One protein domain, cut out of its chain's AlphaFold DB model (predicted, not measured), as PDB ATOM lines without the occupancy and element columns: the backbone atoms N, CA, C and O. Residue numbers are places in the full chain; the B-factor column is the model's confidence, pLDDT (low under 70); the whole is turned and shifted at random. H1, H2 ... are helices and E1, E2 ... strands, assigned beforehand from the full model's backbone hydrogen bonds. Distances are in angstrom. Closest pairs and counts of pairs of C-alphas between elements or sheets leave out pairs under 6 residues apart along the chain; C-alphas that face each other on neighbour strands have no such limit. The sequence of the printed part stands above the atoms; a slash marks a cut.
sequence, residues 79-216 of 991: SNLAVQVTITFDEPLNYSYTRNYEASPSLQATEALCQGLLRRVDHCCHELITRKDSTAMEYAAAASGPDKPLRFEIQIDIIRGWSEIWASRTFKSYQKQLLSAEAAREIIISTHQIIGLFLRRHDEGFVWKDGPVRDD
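This is residues 79 to 216 of the 991 residues of an uncharacterized protein of Hypoxylon sp. CI-4A (UniProt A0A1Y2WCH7). A twisted, four-stranded antiparallel wall, E2 E1 E3 E4, has helices H1 and H2 side by side over one face, making two layers; the other face is bare. The printed part has 138 residues, in chain order E1 E2 H1 E3 E4 H2, class mixed. It is compact, radius of gyration of the C-alphas 15.9 A, spanning 53 by 32 by 23 A.

E1 is residues 81 to 89, from C-alpha 81 (161.555, 231.982, 116.914); E2 95 to 102; E3 152 to 160; E4 164 to 173. H1, 111 to 130, is 28.4 A long; H2, 181 to 202, 32.2 A, ends at C-alpha 202 (164.802, 222.975, 123.060).

Inner strands E1 and E3 have N 84 and O 157 at 2.8 A, within hydrogen-bond range. H1 is over E3 and E4, height 9.8 A; H2 is over E1, 10.2 A. H1 and H2 touch, closest C-alphas Val 121 and Ile 194, 6.8 A, opposite ways at a shallow tilt of 23 degrees. Every O i to N i+4 pair is within range in H1, 17 of 18 in H2.

The printed part has no cut; H1 to E3 is a long link. Residues 141 to 146 are among those under pLDDT 70.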
ATOM      1  N   SER A  79     153.977 232.632 117.805       54.91
ATOM      2  CA  SER A  79     155.196 232.387 118.621       54.91
ATOM      3  C   SER A  79     156.486 231.949 117.912       54.91
ATOM      4  O   SER A  79     157.390 231.460 118.587       54.91
ATOM      5  N   ASN A  80     156.630 232.150 116.597       77.94
ATOM      6  CA  ASN A  80     157.851 231.759 115.871       77.94
ATOM      7  C   ASN A  80     159.135 232.371 116.479       77.94
ATOM      8  O   ASN A  80     159.199 233.574 116.741       77.94
ATOM      9  N   LEU A  81     160.180 231.550 116.633       90.69
ATOM     10  CA  LEU A  81     161.555 231.982 116.914       90.69
ATOM     11  C   LEU A  81     162.396 231.841 115.640       90.69
ATOM     12  O   LEU A  81     162.381 230.796 114.987       90.69
ATOM     13  N   ALA A  82     163.180 232.863 115.308       92.50
ATOM     14  CA  ALA A  82     164.167 232.795 114.237       92.50
ATOM     15  C   ALA A  82     165.494 233.437 114.661       92.50
ATOM     16  O   ALA A  82     165.549 234.284 115.550       92.50
ATOM     17  N   VAL A  83     166.587 233.026 114.022       94.62
ATOM     18  CA  VAL A  83     167.930 233.560 114.278       94.62
ATOM     19  C   VAL A  83     168.602 233.862 112.948       94.62
ATOM     20  O   VAL A  83     168.888 232.950 112.172       94.62
ATOM     21  N   GLN A  84     168.870 235.133 112.674       95.38
ATOM     22  CA  GLN A  84     169.662 235.549 111.525       95.38
ATOM     23  C   GLN A  84     171.129 235.702 111.937       95.38
ATOM     24  O   GLN A  84     171.452 236.268 112.974       95.38
ATOM     25  N   VAL A  85     172.034 235.181 111.113       96.25
ATOM     26  CA  VAL A  85     173.484 235.266 111.297       96.25
ATOM     27  C   VAL A  85     174.097 235.869 110.050       96.25
ATOM     28  O   VAL A  85     173.876 235.359 108.952       96.25
ATOM     29  N   THR A  86     174.929 236.893 110.215       97.12
ATOM     30  CA  THR A  86     175.792 237.425 109.157       97.12
ATOM     31  C   THR A  86     177.234 237.453 109.644       97.12
ATOM     32  O   THR A  86     177.540 238.048 110.670       97.12
ATOM     33  N   ILE A  87     178.133 236.812 108.900       97.12
ATOM     34  CA  ILE A  87     179.573 236.804 109.160       97.12
ATOM     35  C   ILE A  87     180.266 237.543 108.019       97.12
ATOM     36  O   ILE A  87     180.189 237.120 106.863       97.12
ATOM     37  N   THR A  88     180.937 238.644 108.335       97.00
ATOM     38  CA  THR A  88     181.757 239.437 107.413       97.00
ATOM     39  C   THR A  88     183.223 239.045 107.585       97.00
ATOM     40  O   THR A  88     183.747 239.041 108.695       97.00
ATOM     41  N   PHE A  89     183.899 238.694 106.488       95.69
ATOM     42  CA  PHE A  89     185.327 238.370 106.457       95.69
ATOM     43  C   PHE A  89     186.092 239.454 105.699       95.69
ATOM     44  O   PHE A  89     185.815 239.710 104.523       95.69
ATOM     45  N   ASP A  90     187.057 240.058 106.387       91.50
ATOM     46  CA  ASP A  90     187.903 241.154 105.903       91.50
ATOM     47  C   ASP A  90     189.121 240.605 105.120       91.50
ATOM     48  O   ASP A  90     189.156 239.425 104.735       91.50
ATOM     49  N   GLU A  91     190.138 241.432 104.867       83.75
ATOM     50  CA  GLU A  91     191.339 241.017 104.140       83.75
ATOM     51  C   GLU A  91     192.074 239.859 104.855       83.75
ATOM     52  O   GLU A  91     192.370 239.935 106.056       83.75
ATOM     53  N   PRO A  92     192.424 238.771 104.133       84.56
ATOM     54  CA  PRO A  92     192.524 238.671 102.669       84.56
ATOM     55  C   PRO A  92     191.312 238.031 101.957       84.56
ATOM     56  O   PRO A  92     191.428 237.673 100.783       84.56
ATOM     57  N   LEU A  93     190.190 237.790 102.643       88.88
ATOM     58  CA  LEU A  93     189.100 236.948 102.128       88.88
ATOM     59  C   LEU A  93     187.964 237.741 101.462       88.88
ATOM     60  O   LEU A  93     187.435 237.280 100.448       88.88
ATOM     61  N   ASN A  94     187.622 238.920 101.989       89.88
ATOM     62  CA  ASN A  94     186.704 239.901 101.389       89.88
ATOM     63  C   ASN A  94     185.368 239.302 100.893       89.88
ATOM     64  O   ASN A  94     184.986 239.457  99.726       89.88
ATOM     65  N   TYR A  95     184.651 238.600 101.775       93.12
ATOM     66  CA  TYR A  95     183.302 238.086 101.505       93.12
ATOM     67  C   TYR A  95     182.434 238.078 102.768       93.12
ATOM     68  O   TYR A  95     182.941 238.181 103.879       93.12
ATOM     69  N   SER A  96     181.118 237.925 102.609       93.50
ATOM     70  CA  SER A  96     180.217 237.679 103.739       93.50
ATOM     71  C   SER A  96     179.311 236.470 103.517       93.50
ATOM     72  O   SER A  96     178.890 236.178 102.392       93.50
ATOM     73  N   TYR A  97     179.044 235.763 104.608       94.56
ATOM     74  CA  TYR A  97     178.145 234.622 104.720       94.56
ATOM     75  C   TYR A  97     176.923 235.066 105.526       94.56
ATOM     76  O   TYR A  97     177.094 235.624 106.604       94.56
ATOM     77  N   THR A  98     175.713 234.801 105.040       94.19
ATOM     78  CA  THR A  98     174.472 235.087 105.774       94.19
ATOM     79  C   THR A  98     173.596 233.847 105.785       94.19
ATOM     80  O   THR A  98     173.502 233.143 104.776       94.19
ATOM     81  N   ARG A  99     172.961 233.572 106.924       92.62
ATOM     82  CA  ARG A  99     172.082 232.424 107.118       92.62
ATOM     83  C   ARG A  99     170.996 232.716 108.144       92.62
ATOM     84  O   ARG A  99     171.275 233.314 109.175       92.62
ATOM     85  N   ASN A 100     169.799 232.206 107.884       92.12
ATOM     86  CA  ASN A 100     168.704 232.185 108.844       92.12
ATOM     87  C   ASN A 100     168.544 230.767 109.416       92.12
ATOM     88  O   ASN A 100     168.771 229.775 108.712       92.12
ATOM     89  N   TYR A 101     168.134 230.699 110.676       92.75
ATOM     90  CA  TYR A 101     167.599 229.524 111.350       92.75
ATOM     91  C   TYR A 101     166.161 229.840 111.745       92.75
ATOM     92  O   TYR A 101     165.883 230.943 112.212       92.75
ATOM     93  N   GLU A 102     165.264 228.887 111.545       91.12
ATOM     94  CA  GLU A 102     163.836 229.001 111.829       91.12
ATOM     95  C   GLU A 102     163.485 227.826 112.746       91.12
ATOM     96  O   GLU A 102     163.857 226.688 112.445       91.12
ATOM     97  N   ALA A 103     162.851 228.111 113.883       91.56
ATOM     98  CA  ALA A 103     162.306 227.095 114.777       91.56
ATOM     99  C   ALA A 103     161.056 226.432 114.174       91.56
ATOM    100  O   ALA A 103     160.503 226.897 113.172       91.56
ATOM    101  N   SER A 104     160.581 225.356 114.798       89.69
ATOM    102  CA  SER A 104     159.281 224.780 114.474       89.69
ATOM    103  C   SER A 104     158.147 225.771 114.793       89.69
ATOM    104  O   SER A 104     158.222 226.491 115.792       89.69
ATOM    105  N   PRO A 105     157.050 225.797 114.007       86.12
ATOM    106  CA  PRO A 105     155.873 226.618 114.318       86.12
ATOM    107  C   PRO A 105     155.177 226.243 115.638       86.12
ATOM    108  O   PRO A 105     154.329 226.982 116.126       86.12
ATOM    109  N   SER A 106     155.509 225.075 116.193       85.62
ATOM    110  CA  SER A 106     155.058 224.575 117.494       85.62
ATOM    111  C   SER A 106     155.861 225.119 118.680       85.62
ATOM    112  O   SER A 106     155.390 225.022 119.814       85.62
ATOM    113  N   LEU A 107     157.056 225.679 118.458       88.38
ATOM    114  CA  LEU A 107     157.882 226.202 119.540       88.38
ATOM    115  C   LEU A 107     157.288 227.503 120.091       88.38
ATOM    116  O   LEU A 107     157.095 228.484 119.368       88.38
ATOM    117  N   GLN A 108     157.061 227.548 121.402       87.50
ATOM    118  CA  GLN A 108     156.739 228.800 122.080       87.50
ATOM    119  C   GLN A 108     158.029 229.559 122.391       87.50
ATOM    120  O   GLN A 108     158.809 229.153 123.251       87.50
ATOM    121  N   ALA A 109     158.251 230.682 121.702       87.06
ATOM    122  CA  ALA A 109     159.375 231.577 121.957       87.06
ATOM    123  C   ALA A 109     159.254 232.276 123.330       87.06
ATOM    124  O   ALA A 109     158.801 233.424 123.428       87.06
ATOM    125  N   THR A 110     159.634 231.580 124.406       89.12
ATOM    126  CA  THR A 110     159.653 232.123 125.774       89.12
ATOM    127  C   THR A 110     160.814 233.096 125.982       89.12
ATOM    128  O   THR A 110     161.805 233.096 125.253       89.12
ATOM    129  N   GLU A 111     160.700 233.943 127.005       89.56
ATOM    130  CA  GLU A 111     161.763 234.883 127.373       89.56
ATOM    131  C   GLU A 111     163.029 234.139 127.839       89.56
ATOM    132  O   GLU A 111     164.125 234.439 127.370       89.56
ATOM    133  N   ALA A 112     162.870 233.101 128.667       90.06
ATOM    134  CA  ALA A 112     163.964 232.244 129.129       90.06
ATOM    135  C   ALA A 112     164.693 231.533 127.971       90.06
ATOM    136  O   ALA A 112     165.923 231.497 127.957       90.06
ATOM    137  N   LEU A 113     163.965 231.049 126.954       91.44
ATOM    138  CA  LEU A 113     164.542 230.458 125.740       91.44
ATOM    139  C   LEU A 113     165.419 231.463 124.979       91.44
ATOM    140  O   LEU A 113     166.573 231.167 124.658       91.44
ATOM    141  N   CYS A 114     164.892 232.665 124.726       92.38
ATOM    142  CA  CYS A 114     165.614 233.737 124.040       92.38
ATOM    143  C   CYS A 114     166.851 234.192 124.833       92.38
ATOM    144  O   CYS A 114     167.934 234.352 124.262       92.38
ATOM    145  N   GLN A 115     166.731 234.329 126.158       93.12
ATOM    146  CA  GLN A 115     167.859 234.644 127.032       93.12
ATOM    147  C   GLN A 115     168.899 233.522 127.091       93.12
ATOM    148  O   GLN A 115     170.088 233.818 127.034       93.12
ATOM    149  N   GLY A 116     168.498 232.252 127.174       93.12
ATOM    150  CA  GLY A 116     169.416 231.109 127.161       93.12
ATOM    151  C   GLY A 116     170.234 231.055 125.870       93.12
ATOM    152  O   GLY A 116     171.464 230.956 125.916       93.12
ATOM    153  N   LEU A 117     169.574 231.252 124.723       94.69
ATOM    154  CA  LEU A 117     170.234 231.383 123.423       94.69
ATOM    155  C   LEU A 117     171.232 232.549 123.418       94.69
ATOM    156  O   LEU A 117     172.363 232.387 122.962       94.69
ATOM    157  N   LEU A 118     170.844 233.709 123.958       95.25
ATOM    158  CA  LEU A 118     171.695 234.897 124.033       95.25
ATOM    159  C   LEU A 118     172.918 234.681 124.939       95.25
ATOM    160  O   LEU A 118     174.038 234.966 124.518       95.25
ATOM    161  N   ARG A 119     172.731 234.105 126.139       94.62
ATOM    162  CA  ARG A 119     173.804 233.717 127.077       94.62
ATOM    163  C   ARG A 119     174.795 232.759 126.398       94.62
ATOM    164  O   ARG A 119     176.008 232.937 126.518       94.62
ATOM    165  N   ARG A 120     174.291 231.773 125.644       95.25
ATOM    166  CA  ARG A 120     175.105 230.821 124.872       95.25
ATOM    167  C   ARG A 120     175.863 231.484 123.726       95.25
ATOM    168  O   ARG A 120     177.045 231.201 123.553       95.25
ATOM    169  N   VAL A 121     175.211 232.353 122.956       96.25
ATOM    170  CA  VAL A 121     175.834 233.107 121.858       96.25
ATOM    171  C   VAL A 121     176.955 234.002 122.392       96.25
ATOM    172  O   VAL A 121     178.090 233.878 121.931       96.25
ATOM    173  N   ASP A 122     176.682 234.813 123.420       95.69
ATOM    174  CA  ASP A 122     177.671 235.691 124.058       95.69
ATOM    175  C   ASP A 122     178.880 234.893 124.589       95.69
ATOM    176  O   ASP A 122     180.033 235.270 124.352       95.69
ATOM    177  N   HIS A 123     178.646 233.743 125.231       95.44
ATOM    178  CA  HIS A 123     179.712 232.874 125.737       95.44
ATOM    179  C   HIS A 123     180.529 232.196 124.623       95.44
ATOM    180  O   HIS A 123     181.760 232.299 124.592       95.44
ATOM    181  N   CYS A 124     179.872 231.486 123.703       95.81
ATOM    182  CA  CYS A 124     180.554 230.645 122.723       95.81
ATOM    183  C   CYS A 124     181.217 231.455 121.599       95.81
ATOM    184  O   CYS A 124     182.278 231.051 121.124       95.81
ATOM    185  N   CYS A 125     180.676 232.615 121.206       96.38
ATOM    186  CA  CYS A 125     181.366 233.512 120.276       96.38
ATOM    187  C   CYS A 125     182.602 234.162 120.927       96.38
ATOM    188  O   CYS A 125     183.646 234.262 120.276       96.38
ATOM    189  N   HIS A 126     182.540 234.525 122.216       95.62
ATOM    190  CA  HIS A 126     183.714 234.996 122.959       95.62
ATOM    191  C   HIS A 126     184.796 233.910 123.092       95.62
ATOM    192  O   HIS A 126     185.981 234.196 122.889       95.62
ATOM    193  N   GLU A 127     184.416 232.665 123.404       95.31
ATOM    194  CA  GLU A 127     185.348 231.531 123.441       95.31
ATOM    195  C   GLU A 127     185.999 231.329 122.068       95.31
ATOM    196  O   GLU A 127     187.217 231.459 121.969       95.31
ATOM    197  N   LEU A 128     185.204 231.136 121.008       95.06
ATOM    198  CA  LEU A 128     185.671 230.883 119.641       95.06
ATOM    199  C   LEU A 128     186.689 231.927 119.157       95.06
ATOM    200  O   LEU A 128     187.750 231.572 118.638       95.06
ATOM    201  N   ILE A 129     186.398 233.219 119.352       95.25
ATOM    202  CA  ILE A 129     187.286 234.310 118.930       95.25
ATOM    203  C   ILE A 129     188.582 234.315 119.749       95.25
ATOM    204  O   ILE A 129     189.663 234.500 119.181       95.25
ATOM    205  N   THR A 130     188.498 234.085 121.067       94.19
ATOM    206  CA  THR A 130     189.647 234.190 121.987       94.19
ATOM    207  C   THR A 130     190.390 232.869 122.249       94.19
ATOM    208  O   THR A 130     191.366 232.841 123.005       94.19
ATOM    209  N   ARG A 131     189.960 231.760 121.632       93.88
ATOM    210  CA  ARG A 131     190.524 230.403 121.757       93.88
ATOM    211  C   ARG A 131     192.011 230.347 121.407       93.88
ATOM    212  O   ARG A 131     192.830 229.918 122.220       93.88
ATOM    213  N   LYS A 132     192.343 230.823 120.203       92.19
ATOM    214  CA  LYS A 132     193.684 230.790 119.585       92.19
ATOM    215  C   LYS A 132     194.499 232.076 119.835       92.19
ATOM    216  O   LYS A 132     195.713 232.085 119.660       92.19
ATOM    217  N   ASP A 133     193.848 233.158 120.273       91.25
ATOM    218  CA  ASP A 133     194.485 234.413 120.693       91.25
ATOM    219  C   ASP A 133     193.624 235.115 121.755       91.25
ATOM    220  O   ASP A 133     192.557 235.645 121.456       91.25
ATOM    221  N   SER A 134     194.099 235.169 122.999       90.56
ATOM    222  CA  SER A 134     193.369 235.775 124.123       90.56
ATOM    223  C   SER A 134     193.061 237.266 123.956       90.56
ATOM    224  O   SER A 134     192.114 237.757 124.558       90.56
ATOM    225  N   THR A 135     193.821 237.968 123.115       90.88
ATOM    226  CA  THR A 135     193.686 239.413 122.848       90.88
ATOM    227  C   THR A 135     192.932 239.707 121.543       90.88
ATOM    228  O   THR A 135     193.010 240.817 121.015       90.88
ATOM    229  N   ALA A 136     192.236 238.710 120.986       91.94
ATOM    230  CA  ALA A 136     191.546 238.810 119.700       91.94
ATOM    231  C   ALA A 136     190.368 239.798 119.679       91.94
ATOM    232  O   ALA A 136     190.044 240.295 118.612       91.94
ATOM    233  N   MET A 137     189.731 240.102 120.812       91.50
ATOM    234  CA  MET A 137     188.628 241.084 120.864       91.50
ATOM    235  C   MET A 137     189.096 242.509 121.209       91.50
ATOM    236  O   MET A 137     188.309 243.448 121.178       91.50
ATOM    237  N   GLU A 138     190.379 242.696 121.528       88.19
ATOM    238  CA  GLU A 138     190.952 244.005 121.847       88.19
ATOM    239  C   GLU A 138     191.389 244.713 120.553       88.19
ATOM    240  O   GLU A 138     192.319 244.249 119.897       88.19
ATOM    241  N   TYR A 139     190.780 245.847 120.202       80.56
ATOM    242  CA  TYR A 139     191.158 246.640 119.019       80.56
ATOM    243  C   TYR A 139     192.612 247.149 119.077       80.56
ATOM    244  O   TYR A 139     193.415 246.907 118.172       80.56
ATOM    245  N   ALA A 140     192.979 247.796 120.184       70.12
ATOM    246  CA  ALA A 140     194.335 248.280 120.416       70.12
ATOM    247  C   ALA A 140     195.256 247.159 120.928       70.12
ATOM    248  O   ALA A 140     194.844 246.265 121.673       70.12
ATOM    249  N   ALA A 141     196.545 247.227 120.590       61.12
ATOM    250  CA  ALA A 141     197.575 246.551 121.373       61.12
ATOM    251  C   ALA A 141     197.865 247.388 122.631       61.12
ATOM    252  O   ALA A 141     198.135 248.580 122.517       61.12
ATOM    253  N   ALA A 142     197.840 246.772 123.819       56.16
ATOM    254  CA  ALA A 142     197.789 247.448 125.129       56.16
ATOM    255  C   ALA A 142     198.999 248.340 125.529       56.16
ATOM    256  O   ALA A 142     199.090 248.761 126.680       56.16
ATOM    257  N   ALA A 143     199.925 248.625 124.610       49.44
ATOM    258  CA  ALA A 143     200.964 249.646 124.741       49.44
ATOM    259  C   ALA A 143     201.439 250.105 123.345       49.44
ATOM    260  O   ALA A 143     202.265 249.436 122.727       49.44
ATOM    261  N   SER A 144     200.910 251.234 122.859       50.16
ATOM    262  CA  SER A 144     201.400 252.015 121.701       50.16
ATOM    263  C   SER A 144     201.733 251.248 120.405       50.16
ATOM    264  O   SER A 144     202.615 251.660 119.651       50.16
ATOM    265  N   GLY A 145     201.045 250.139 120.127       60.84
ATOM    266  CA  GLY A 145     201.102 249.483 118.817       60.84
ATOM    267  C   GLY A 145     200.141 250.138 117.813       60.84
ATOM    268  O   GLY A 145     199.184 250.781 118.243       60.84
ATOM    269  N   PRO A 146     200.348 249.957 116.495       66.88
ATOM    270  CA  PRO A 146     199.330 250.300 115.504       66.88
ATOM    271  C   PRO A 146     198.056 249.473 115.734       66.88
ATOM    272  O   PRO A 146     198.125 248.350 116.247       66.88
ATOM    273  N   ASP A 147     196.910 250.023 115.330       79.44
ATOM    274  CA  ASP A 147     195.608 249.364 115.461       79.44
ATOM    275  C   ASP A 147     195.622 247.976 114.813       79.44
ATOM    276  O   ASP A 147     196.138 247.786 113.703       79.44
ATOM    277  N   LYS A 148     195.055 246.979 115.500       85.88
ATOM    278  CA  LYS A 148     194.966 245.632 114.933       85.88
ATOM    279  C   LYS A 148     193.928 245.651 113.799       85.88
ATOM    280  O   LYS A 148     192.810 246.118 114.020       85.88
ATOM    281  N   PRO A 149     194.243 245.120 112.604       87.44
ATOM    282  CA  PRO A 149     193.260 245.009 111.534       87.44
ATOM    283  C   PRO A 149     192.123 244.071 111.951       87.44
ATOM    284  O   PRO A 149     192.361 243.034 112.580       87.44
ATOM    285  N   LEU A 150     190.895 244.420 111.569       90.62
ATOM    286  CA  LEU A 150     189.762 243.506 111.660       90.62
ATOM    287  C   LEU A 150     190.040 242.285 110.760       90.62
ATOM    288  O   LEU A 150     190.711 242.377 109.732       90.62
ATOM    289  N   ARG A 151     189.591 241.109 111.199       93.19
ATOM    290  CA  ARG A 151     189.701 239.834 110.470       93.19
ATOM    291  C   ARG A 151     188.335 239.320 110.070       93.19
ATOM    292  O   ARG A 151     188.141 238.866 108.944       93.19
ATOM    293  N   PHE A 152     187.409 239.376 111.018       95.69
ATOM    294  CA  PHE A 152     186.013 239.058 110.802       95.69
ATOM    295  C   PHE A 152     185.131 239.701 111.869       95.69
ATOM    296  O   PHE A 152     185.587 240.039 112.967       95.69
ATOM    297  N   GLU A 153     183.857 239.828 111.540       97.06
ATOM    298  CA  GLU A 153     182.789 240.271 112.425       97.06
ATOM    299  C   GLU A 153     181.616 239.286 112.294       97.06
ATOM    300  O   GLU A 153     181.299 238.813 111.203       97.06
ATOM    301  N   ILE A 154     181.023 238.908 113.428       97.62
ATOM    302  CA  ILE A 154     179.866 238.008 113.510       97.62
ATOM    303  C   ILE A 154     178.707 238.821 114.079       97.62
ATOM    304  O   ILE A 154     178.749 239.199 115.249       97.62
ATOM    305  N   GLN A 155     177.684 239.070 113.270       97.88
ATOM    306  CA  GLN A 155     176.394 239.605 113.695       97.88
ATOM    307  C   GLN A 155     175.389 238.459 113.860       97.88
ATOM    308  O   GLN A 155     175.289 237.592 112.987       97.88
ATOM    309  N   ILE A 156     174.666 238.447 114.980       97.69
ATOM    310  CA  ILE A 156     173.605 237.484 115.291       97.69
ATOM    311  C   ILE A 156     172.395 238.262 115.803       97.69
ATOM    312  O   ILE A 156     172.486 238.946 116.822       97.69
ATOM    313  N   ASP A 157     171.274 238.125 115.104       96.62
ATOM    314  CA  ASP A 157     170.007 238.785 115.394       96.62
ATOM    315  C   ASP A 157     168.963 237.716 115.746       96.62
ATOM    316  O   ASP A 157     168.632 236.853 114.931       96.62
ATOM    317  N   ILE A 158     168.473 237.748 116.984       95.50
ATOM    318  CA  ILE A 158     167.430 236.862 117.507       95.50
ATOM    319  C   ILE A 158     166.086 237.554 117.278       95.50
ATOM    320  O   ILE A 158     165.844 238.647 117.793       95.50
ATOM    321  N   ILE A 159     165.224 236.914 116.492       93.12
ATOM    322  CA  ILE A 159     163.942 237.436 116.017       93.12
ATOM    323  C   ILE A 159     162.813 236.653 116.690       93.12
ATOM    324  O   ILE A 159     162.812 235.421 116.675       93.12
ATOM    325  N   ARG A 160     161.845 237.367 117.266       89.38
ATOM    326  CA  ARG A 160     160.699 236.806 117.987       89.38
ATOM    327  C   ARG A 160     159.401 237.229 117.296       89.38
ATOM    328  O   ARG A 160     159.241 238.384 116.902       89.38
ATOM    329  N   GLY A 161     158.479 236.286 117.124       80.06
ATOM    330  CA  GLY A 161     157.274 236.506 116.328       80.06
ATOM    331  C   GLY A 161     157.597 236.741 114.848       80.06
ATOM    332  O   GLY A 161     158.518 236.148 114.288       80.06
ATOM    333  N   TRP A 162     156.817 237.599 114.190       69.06
ATOM    334  CA  TRP A 162     156.833 237.729 112.727       69.06
ATOM    335  C   TRP A 162     157.942 238.630 112.151       69.06
ATOM    336  O   TRP A 162     158.216 238.542 110.954       69.06
ATOM    337  N   SER A 163     158.560 239.517 112.946       71.25
ATOM    338  CA  SER A 163     159.657 240.404 112.486       71.25
ATOM    339  C   SER A 163     160.433 241.151 113.583       71.25
ATOM    340  O   SER A 163     161.358 241.892 113.251       71.25
ATOM    341  N   GLU A 164     160.092 241.029 114.869       84.00
ATOM    342  CA  GLU A 164     160.737 241.853 115.898       84.00
ATOM    343  C   GLU A 164     162.104 241.282 116.300       84.00
ATOM    344  O   GLU A 164     162.206 240.150 116.775       84.00
ATOM    345  N   ILE A 165     163.171 242.068 116.119       91.06
ATOM    346  CA  ILE A 165     164.516 241.722 116.595       91.06
ATOM    347  C   ILE A 165     164.542 241.933 118.113       91.06
ATOM    348  O   ILE A 165     164.776 243.041 118.593       91.06
ATOM    349  N   TRP A 166     164.304 240.858 118.863       94.06
ATOM    350  CA  TRP A 166     164.317 240.845 120.329       94.06
ATOM    351  C   TRP A 166     165.726 241.106 120.890       94.06
ATOM    352  O   TRP A 166     165.872 241.794 121.898       94.06
ATOM    353  N   ALA A 167     166.782 240.630 120.216       94.75
ATOM    354  CA  ALA A 167     168.158 241.015 120.532       94.75
ATOM    355  C   ALA A 167     169.080 240.959 119.310       94.75
ATOM    356  O   ALA A 167     168.976 240.060 118.483       94.75
ATOM    357  N   SER A 168     170.051 241.873 119.259       96.31
ATOM    358  CA  SER A 168     171.184 241.824 118.331       96.31
ATOM    359  C   SER A 168     172.505 241.715 119.100       96.31
ATOM    360  O   SER A 168     172.643 242.216 120.228       96.31
ATOM    361  N   ARG A 169     173.486 241.040 118.494       97.06
ATOM    362  CA  ARG A 169     174.864 240.909 118.977       97.06
ATOM    363  C   ARG A 169     175.860 241.022 117.838       97.06
ATOM    364  O   ARG A 169     175.646 240.469 116.765       97.06
ATOM    365  N   THR A 170     176.985 241.680 118.106       97.06
ATOM    366  CA  THR A 170     178.063 241.887 117.132       97.06
ATOM    367  C   THR A 170     179.418 241.611 117.776       97.06
ATOM    368  O   THR A 170     179.853 242.339 118.667       97.06
ATOM    369  N   PHE A 171     180.113 240.574 117.313       97.19
ATOM    370  CA  PHE A 171     181.420 240.161 117.828       97.19
ATOM    371  C   PHE A 171     182.517 240.478 116.812       97.19
ATOM    372  O   PHE A 171     182.475 239.985 115.687       97.19
ATOM    373  N   LYS A 172     183.518 241.273 117.209       95.81
ATOM    374  CA  LYS A 172     184.633 241.694 116.342       95.81
ATOM    375  C   LYS A 172     185.917 240.952 116.685       95.81
ATOM    376  O   LYS A 172     186.249 240.780 117.857       95.81
ATOM    377  N   SER A 173     186.630 240.517 115.648       94.81
ATOM    378  CA  SER A 173     187.846 239.717 115.759       94.81
ATOM    379  C   SER A 173     189.029 240.411 115.093       94.81
ATOM    380  O   SER A 173     189.054 240.624 113.883       94.81
ATOM    381  N   TYR A 174     190.036 240.708 115.905       93.75
ATOM    382  CA  TYR A 174     191.293 241.385 115.596       93.75
ATOM    383  C   TYR A 174     192.490 240.431 115.780       93.75
ATOM    384  O   TYR A 174     193.546 240.803 116.302       93.75
ATOM    385  N   GLN A 175     192.305 239.153 115.425       89.62
ATOM    386  CA  GLN A 175     193.319 238.106 115.584       89.62
ATOM    387  C   GLN A 175     194.635 238.470 114.874       89.62
ATOM    388  O   GLN A 175     194.653 238.893 113.713       89.62
ATOM    389  N   LYS A 176     195.764 238.254 115.568       86.19
ATOM    390  CA  LYS A 176     197.109 238.563 115.042       86.19
ATOM    391  C   LYS A 176     197.403 237.837 113.727       86.19
ATOM    392  O   LYS A 176     197.950 238.433 112.800       86.19
ATOM    393  N   GLN A 177     197.046 236.556 113.651       85.81
ATOM    394  CA  GLN A 177     197.260 235.723 112.471       85.81
ATOM    395  C   GLN A 177     196.298 236.111 111.334       85.81
ATOM    396  O   GLN A 177     195.152 236.485 111.571       85.81
ATOM    397  N   LEU A 178     196.773 236.023 110.088       86.19
ATOM    398  CA  LEU A 178     195.933 236.174 108.896       86.19
ATOM    399  C   LEU A 178     194.958 234.996 108.784       86.19
ATOM    400  O   LEU A 178     195.362 233.841 108.935       86.19
ATOM    401  N   LEU A 179     193.691 235.286 108.491       89.94
ATOM    402  CA  LEU A 179     192.648 234.267 108.407       89.94
ATOM    403  C   LEU A 179     192.756 233.470 107.096       89.94
ATOM    404  O   LEU A 179     192.786 234.045 106.008       89.94
ATOM    405  N   SER A 180     192.804 232.139 107.193       91.81
ATOM    406  CA  SER A 180     192.756 231.240 106.033       91.81
ATOM    407  C   SER A 180     191.310 230.902 105.648       91.81
ATOM    408  O   SER A 180     190.390 231.038 106.454       91.81
ATOM    409  N   ALA A 181     191.094 230.393 104.430       89.88
ATOM    410  CA  ALA A 181     189.780 229.879 104.028       89.88
ATOM    411  C   ALA A 181     189.309 228.700 104.906       89.88
ATOM    412  O   ALA A 181     188.113 228.534 105.117       89.88
ATOM    413  N   GLU A 182     190.239 227.905 105.440       89.44
ATOM    414  CA  GLU A 182     189.947 226.817 106.384       89.44
ATOM    415  C   GLU A 182     189.477 227.361 107.735       89.44
ATOM    416  O   GLU A 182     188.437 226.932 108.223       89.44
ATOM    417  N   ALA A 183     190.159 228.370 108.287       89.88
ATOM    418  CA  ALA A 183     189.730 229.030 109.520       89.88
ATOM    419  C   ALA A 183     188.389 229.773 109.347       89.88
ATOM    420  O   ALA A 183     187.560 229.776 110.251       89.88
ATOM    421  N   ALA A 184     188.121 230.349 108.170       92.56
ATOM    422  CA  ALA A 184     186.815 230.933 107.866       92.56
ATOM    423  C   ALA A 184     185.695 229.872 107.805       92.56
ATOM    424  O   ALA A 184     184.607 230.113 108.328       92.56
ATOM    425  N   ARG A 185     185.960 228.676 107.249       91.44
ATOM    426  CA  ARG A 185     185.026 227.536 107.339       91.44
ATOM    427  C   ARG A 185     184.840 227.063 108.783       91.44
ATOM    428  O   ARG A 185     183.701 226.871 109.191       91.44
ATOM    429  N   GLU A 186     185.915 226.952 109.569       89.75
ATOM    430  CA  GLU A 186     185.862 226.612 111.003       89.75
ATOM    431  C   GLU A 186     184.941 227.576 111.772       89.75
ATOM    432  O   GLU A 186     184.111 227.129 112.562       89.75
ATOM    433  N   ILE A 187     185.028 228.884 111.502       93.25
ATOM    434  CA  ILE A 187     184.171 229.914 112.113       93.25
ATOM    435  C   ILE A 187     182.705 229.753 111.693       93.25
ATOM    436  O   ILE A 187     181.823 229.798 112.552       93.25
ATOM    437  N   ILE A 188     182.423 229.535 110.402       93.75
ATOM    438  CA  ILE A 188     181.053 229.325 109.902       93.75
ATOM    439  C   ILE A 188     180.427 228.077 110.541       93.75
ATOM    440  O   ILE A 188     179.323 228.151 111.079       93.75
ATOM    441  N   ILE A 189     181.145 226.949 110.535       91.00
ATOM    442  CA  ILE A 189     180.676 225.669 111.084       91.00
ATOM    443  C   ILE A 189     180.521 225.757 112.612       91.00
ATOM    444  O   ILE A 189     179.518 225.296 113.153       91.00
ATOM    445  N   SER A 190     181.443 226.422 113.315       92.12
ATOM    446  CA  SER A 190     181.317 226.655 114.762       92.12
ATOM    447  C   SER A 190     180.089 227.510 115.086       92.12
ATOM    448  O   SER A 190     179.301 227.144 115.951       92.12
ATOM    449  N   THR A 191     179.868 228.608 114.354       94.19
ATOM    450  CA  THR A 191     178.688 229.477 114.542       94.19
ATOM    451  C   THR A 191     177.386 228.729 114.235       94.19
ATOM    452  O   THR A 191     176.388 228.898 114.935       94.19
ATOM    453  N   HIS A 192     177.407 227.833 113.245       92.00
ATOM    454  CA  HIS A 192     176.294 226.939 112.943       92.00
ATOM    455  C   HIS A 192     175.989 225.968 114.095       92.00
ATOM    456  O   HIS A 192     174.821 225.828 114.456       92.00
ATOM    457  N   GLN A 193     177.005 225.350 114.706       91.12
ATOM    458  CA  GLN A 193     176.824 224.449 115.852       91.12
ATOM    459  C   GLN A 193     176.433 225.184 117.145       91.12
ATOM    460  O   GLN A 193     175.712 224.613 117.965       91.12
ATOM    461  N   ILE A 194     176.840 226.447 117.333       94.06
ATOM    462  CA  ILE A 194     176.397 227.268 118.474       94.06
ATOM    463  C   ILE A 194     174.866 227.358 118.486       94.06
ATOM    464  O   ILE A 194     174.254 226.978 119.482       94.06
ATOM    465  N   ILE A 195     174.245 227.768 117.379       94.25
ATOM    466  CA  ILE A 195     172.784 227.937 117.303       94.25
ATOM    467  C   ILE A 195     172.070 226.588 117.115       94.25
ATOM    468  O   ILE A 195     171.108 226.304 117.823       94.25
ATOM    469  N   GLY A 196     172.568 225.727 116.221       92.50
ATOM    470  CA  GLY A 196     171.924 224.454 115.875       92.50
ATOM    471  C   GLY A 196     171.775 223.491 117.055       92.50
ATOM    472  O   GLY A 196     170.701 222.927 117.236       92.50
ATOM    473  N   LEU A 197     172.808 223.344 117.900       92.00
ATOM    474  CA  LEU A 197     172.732 222.487 119.097       92.00
ATOM    475  C   LEU A 197     171.733 223.013 120.131       92.00
ATOM    476  O   LEU A 197     171.155 222.222 120.867       92.00
ATOM    477  N   PHE A 198     171.552 224.335 120.209       94.25
ATOM    478  CA  PHE A 198     170.626 224.938 121.162       94.25
ATOM    479  C   PHE A 198     169.179 224.739 120.717       94.25
ATOM    480  O   PHE A 198     168.375 224.233 121.491       94.25
ATOM    481  N   LEU A 199     168.871 225.061 119.455       93.00
ATOM    482  CA  LEU A 199     167.538 224.827 118.898       93.00
ATOM    483  C   LEU A 199     167.191 223.332 118.940       93.00
ATOM    484  O   LEU A 199     166.164 222.983 119.500       93.00
ATOM    485  N   ARG A 200     168.093 222.432 118.512       91.88
ATOM    486  CA  ARG A 200     167.858 220.975 118.580       91.88
ATOM    487  C   ARG A 200     167.576 220.448 120.001       91.88
ATOM    488  O   ARG A 200     166.896 219.437 120.124       91.88
ATOM    489  N   ARG A 201     168.091 221.081 121.066       91.50
ATOM    490  CA  ARG A 201     167.818 220.652 122.455       91.50
ATOM    491  C   ARG A 201     166.461 221.137 122.978       91.50
ATOM    492  O   ARG A 201     165.880 220.460 123.817       91.50
ATOM    493  N   HIS A 202     165.987 222.292 122.513       91.75
ATOM    494  CA  HIS A 202     164.802 222.975 123.060       91.75
ATOM    495  C   HIS A 202     163.586 222.982 122.128       91.75
ATOM    496  O   HIS A 202     162.532 223.485 122.502       91.75
ATOM    497  N   ASP A 203     163.729 222.437 120.923       92.00
ATOM    498  CA  ASP A 203     162.700 222.363 119.893       92.00
ATOM    499  C   ASP A 203     162.772 221.002 119.189       92.00
ATOM    500  O   ASP A 203     163.571 220.790 118.275       92.00
ATOM    501  N   GLU A 204     161.917 220.070 119.615       88.62
ATOM    502  CA  GLU A 204     161.815 218.718 119.042       88.62
ATOM    503  C   GLU A 204     161.451 218.736 117.545       88.62
ATOM    504  O   GLU A 204     161.767 217.799 116.811       88.62
ATOM    505  N   GLY A 205     160.813 219.813 117.070       88.56
ATOM    506  CA  GLY A 205     160.474 220.016 115.662       88.56
ATOM    507  C   GLY A 205     161.582 220.678 114.831       88.56
ATOM    508  O   GLY A 205     161.373 220.924 113.637       88.56
ATOM    509  N   PHE A 206     162.740 221.003 115.417       91.38
ATOM    510  CA  PHE A 206     163.813 221.713 114.723       91.38
ATOM    511  C   PHE A 206     164.540 220.824 113.706       91.38
ATOM    512  O   PHE A 206     165.431 220.041 114.041       91.38
ATOM    513  N   VAL A 207     164.228 221.014 112.421       89.00
ATOM    514  CA  VAL A 207     164.976 220.384 111.323       89.00
ATOM    515  C   VAL A 207     166.264 221.166 111.055       89.00
ATOM    516  O   VAL A 207     166.293 222.123 110.268       89.00
ATOM    517  N   TRP A 208     167.355 220.717 111.672       87.19
ATOM    518  CA  TRP A 208     168.720 221.142 111.384       87.19
ATOM    519  C   TRP A 208     169.087 220.746 109.945       87.19
ATOM    520  O   TRP A 208     169.550 219.646 109.650       87.19
ATOM    521  N   LYS A 209     168.914 221.691 109.023       84.56
ATOM    522  CA  LYS A 209     169.445 221.614 107.652       84.56
ATOM    523  C   LYS A 209     170.926 221.985 107.643       84.56
ATOM    524  O   LYS A 209     171.366 222.769 108.487       84.56
ATOM    525  N   ASP A 210     171.694 221.498 106.683       70.50
ATOM    526  CA  ASP A 210     173.092 221.894 106.511       70.50
ATOM    527  C   ASP A 210     173.229 223.310 105.928       70.50
ATOM    528  O   ASP A 210     172.297 223.898 105.374       70.50
ATOM    529  N   GLY A 211     174.419 223.896 106.079       66.25
ATOM    530  CA  GLY A 211     174.749 225.182 105.466       66.25
ATOM    531  C   GLY A 211     175.194 225.055 104.002       66.25
ATOM    532  O   GLY A 211     175.646 223.994 103.580       66.25
ATOM    533  N   PRO A 212     175.203 226.163 103.230       63.88
ATOM    534  CA  PRO A 212     175.880 226.206 101.925       63.88
ATOM    535  C   PRO A 212     177.413 226.086 102.052       63.88
ATOM    536  O   PRO A 212     178.109 225.886 101.062       63.88
ATOM    537  N   VAL A 213     177.937 226.209 103.275       75.44
ATOM    538  CA  VAL A 213     179.228 225.653 103.685       75.44
ATOM    539  C   VAL A 213     178.903 224.433 104.539       75.44
ATOM    540  O   VAL A 213     178.373 224.595 105.641       75.44
ATOM    541  N   ARG A 214     179.195 223.241 104.015       68.81
ATOM    542  CA  ARG A 214     179.127 221.984 104.762       68.81
ATOM    543  C   ARG A 214     180.438 221.726 105.505       68.81
ATOM    544  O   ARG A 214     181.501 222.201 105.103       68.81
ATOM    545  N   ASP A 215     180.342 220.956 106.580       67.44
ATOM    546  CA  ASP A 215     181.441 220.095 107.018       67.44
ATOM    547  C   ASP A 215     181.496 218.974 105.958       67.44
ATOM    548  O   ASP A 215     180.519 218.249 105.806       67.44
ATOM    549  N   ASP A 216     182.541 218.883 105.130       62.22
ATOM    550  CA  ASP A 216     182.571 217.900 104.032       62.22
ATOM    551  C   ASP A 216     183.103 216.545 104.539       62.22
ATOM    552  O   ASP A 216     184.296 216.445 104.846       62.22
TER     553      ASP A 216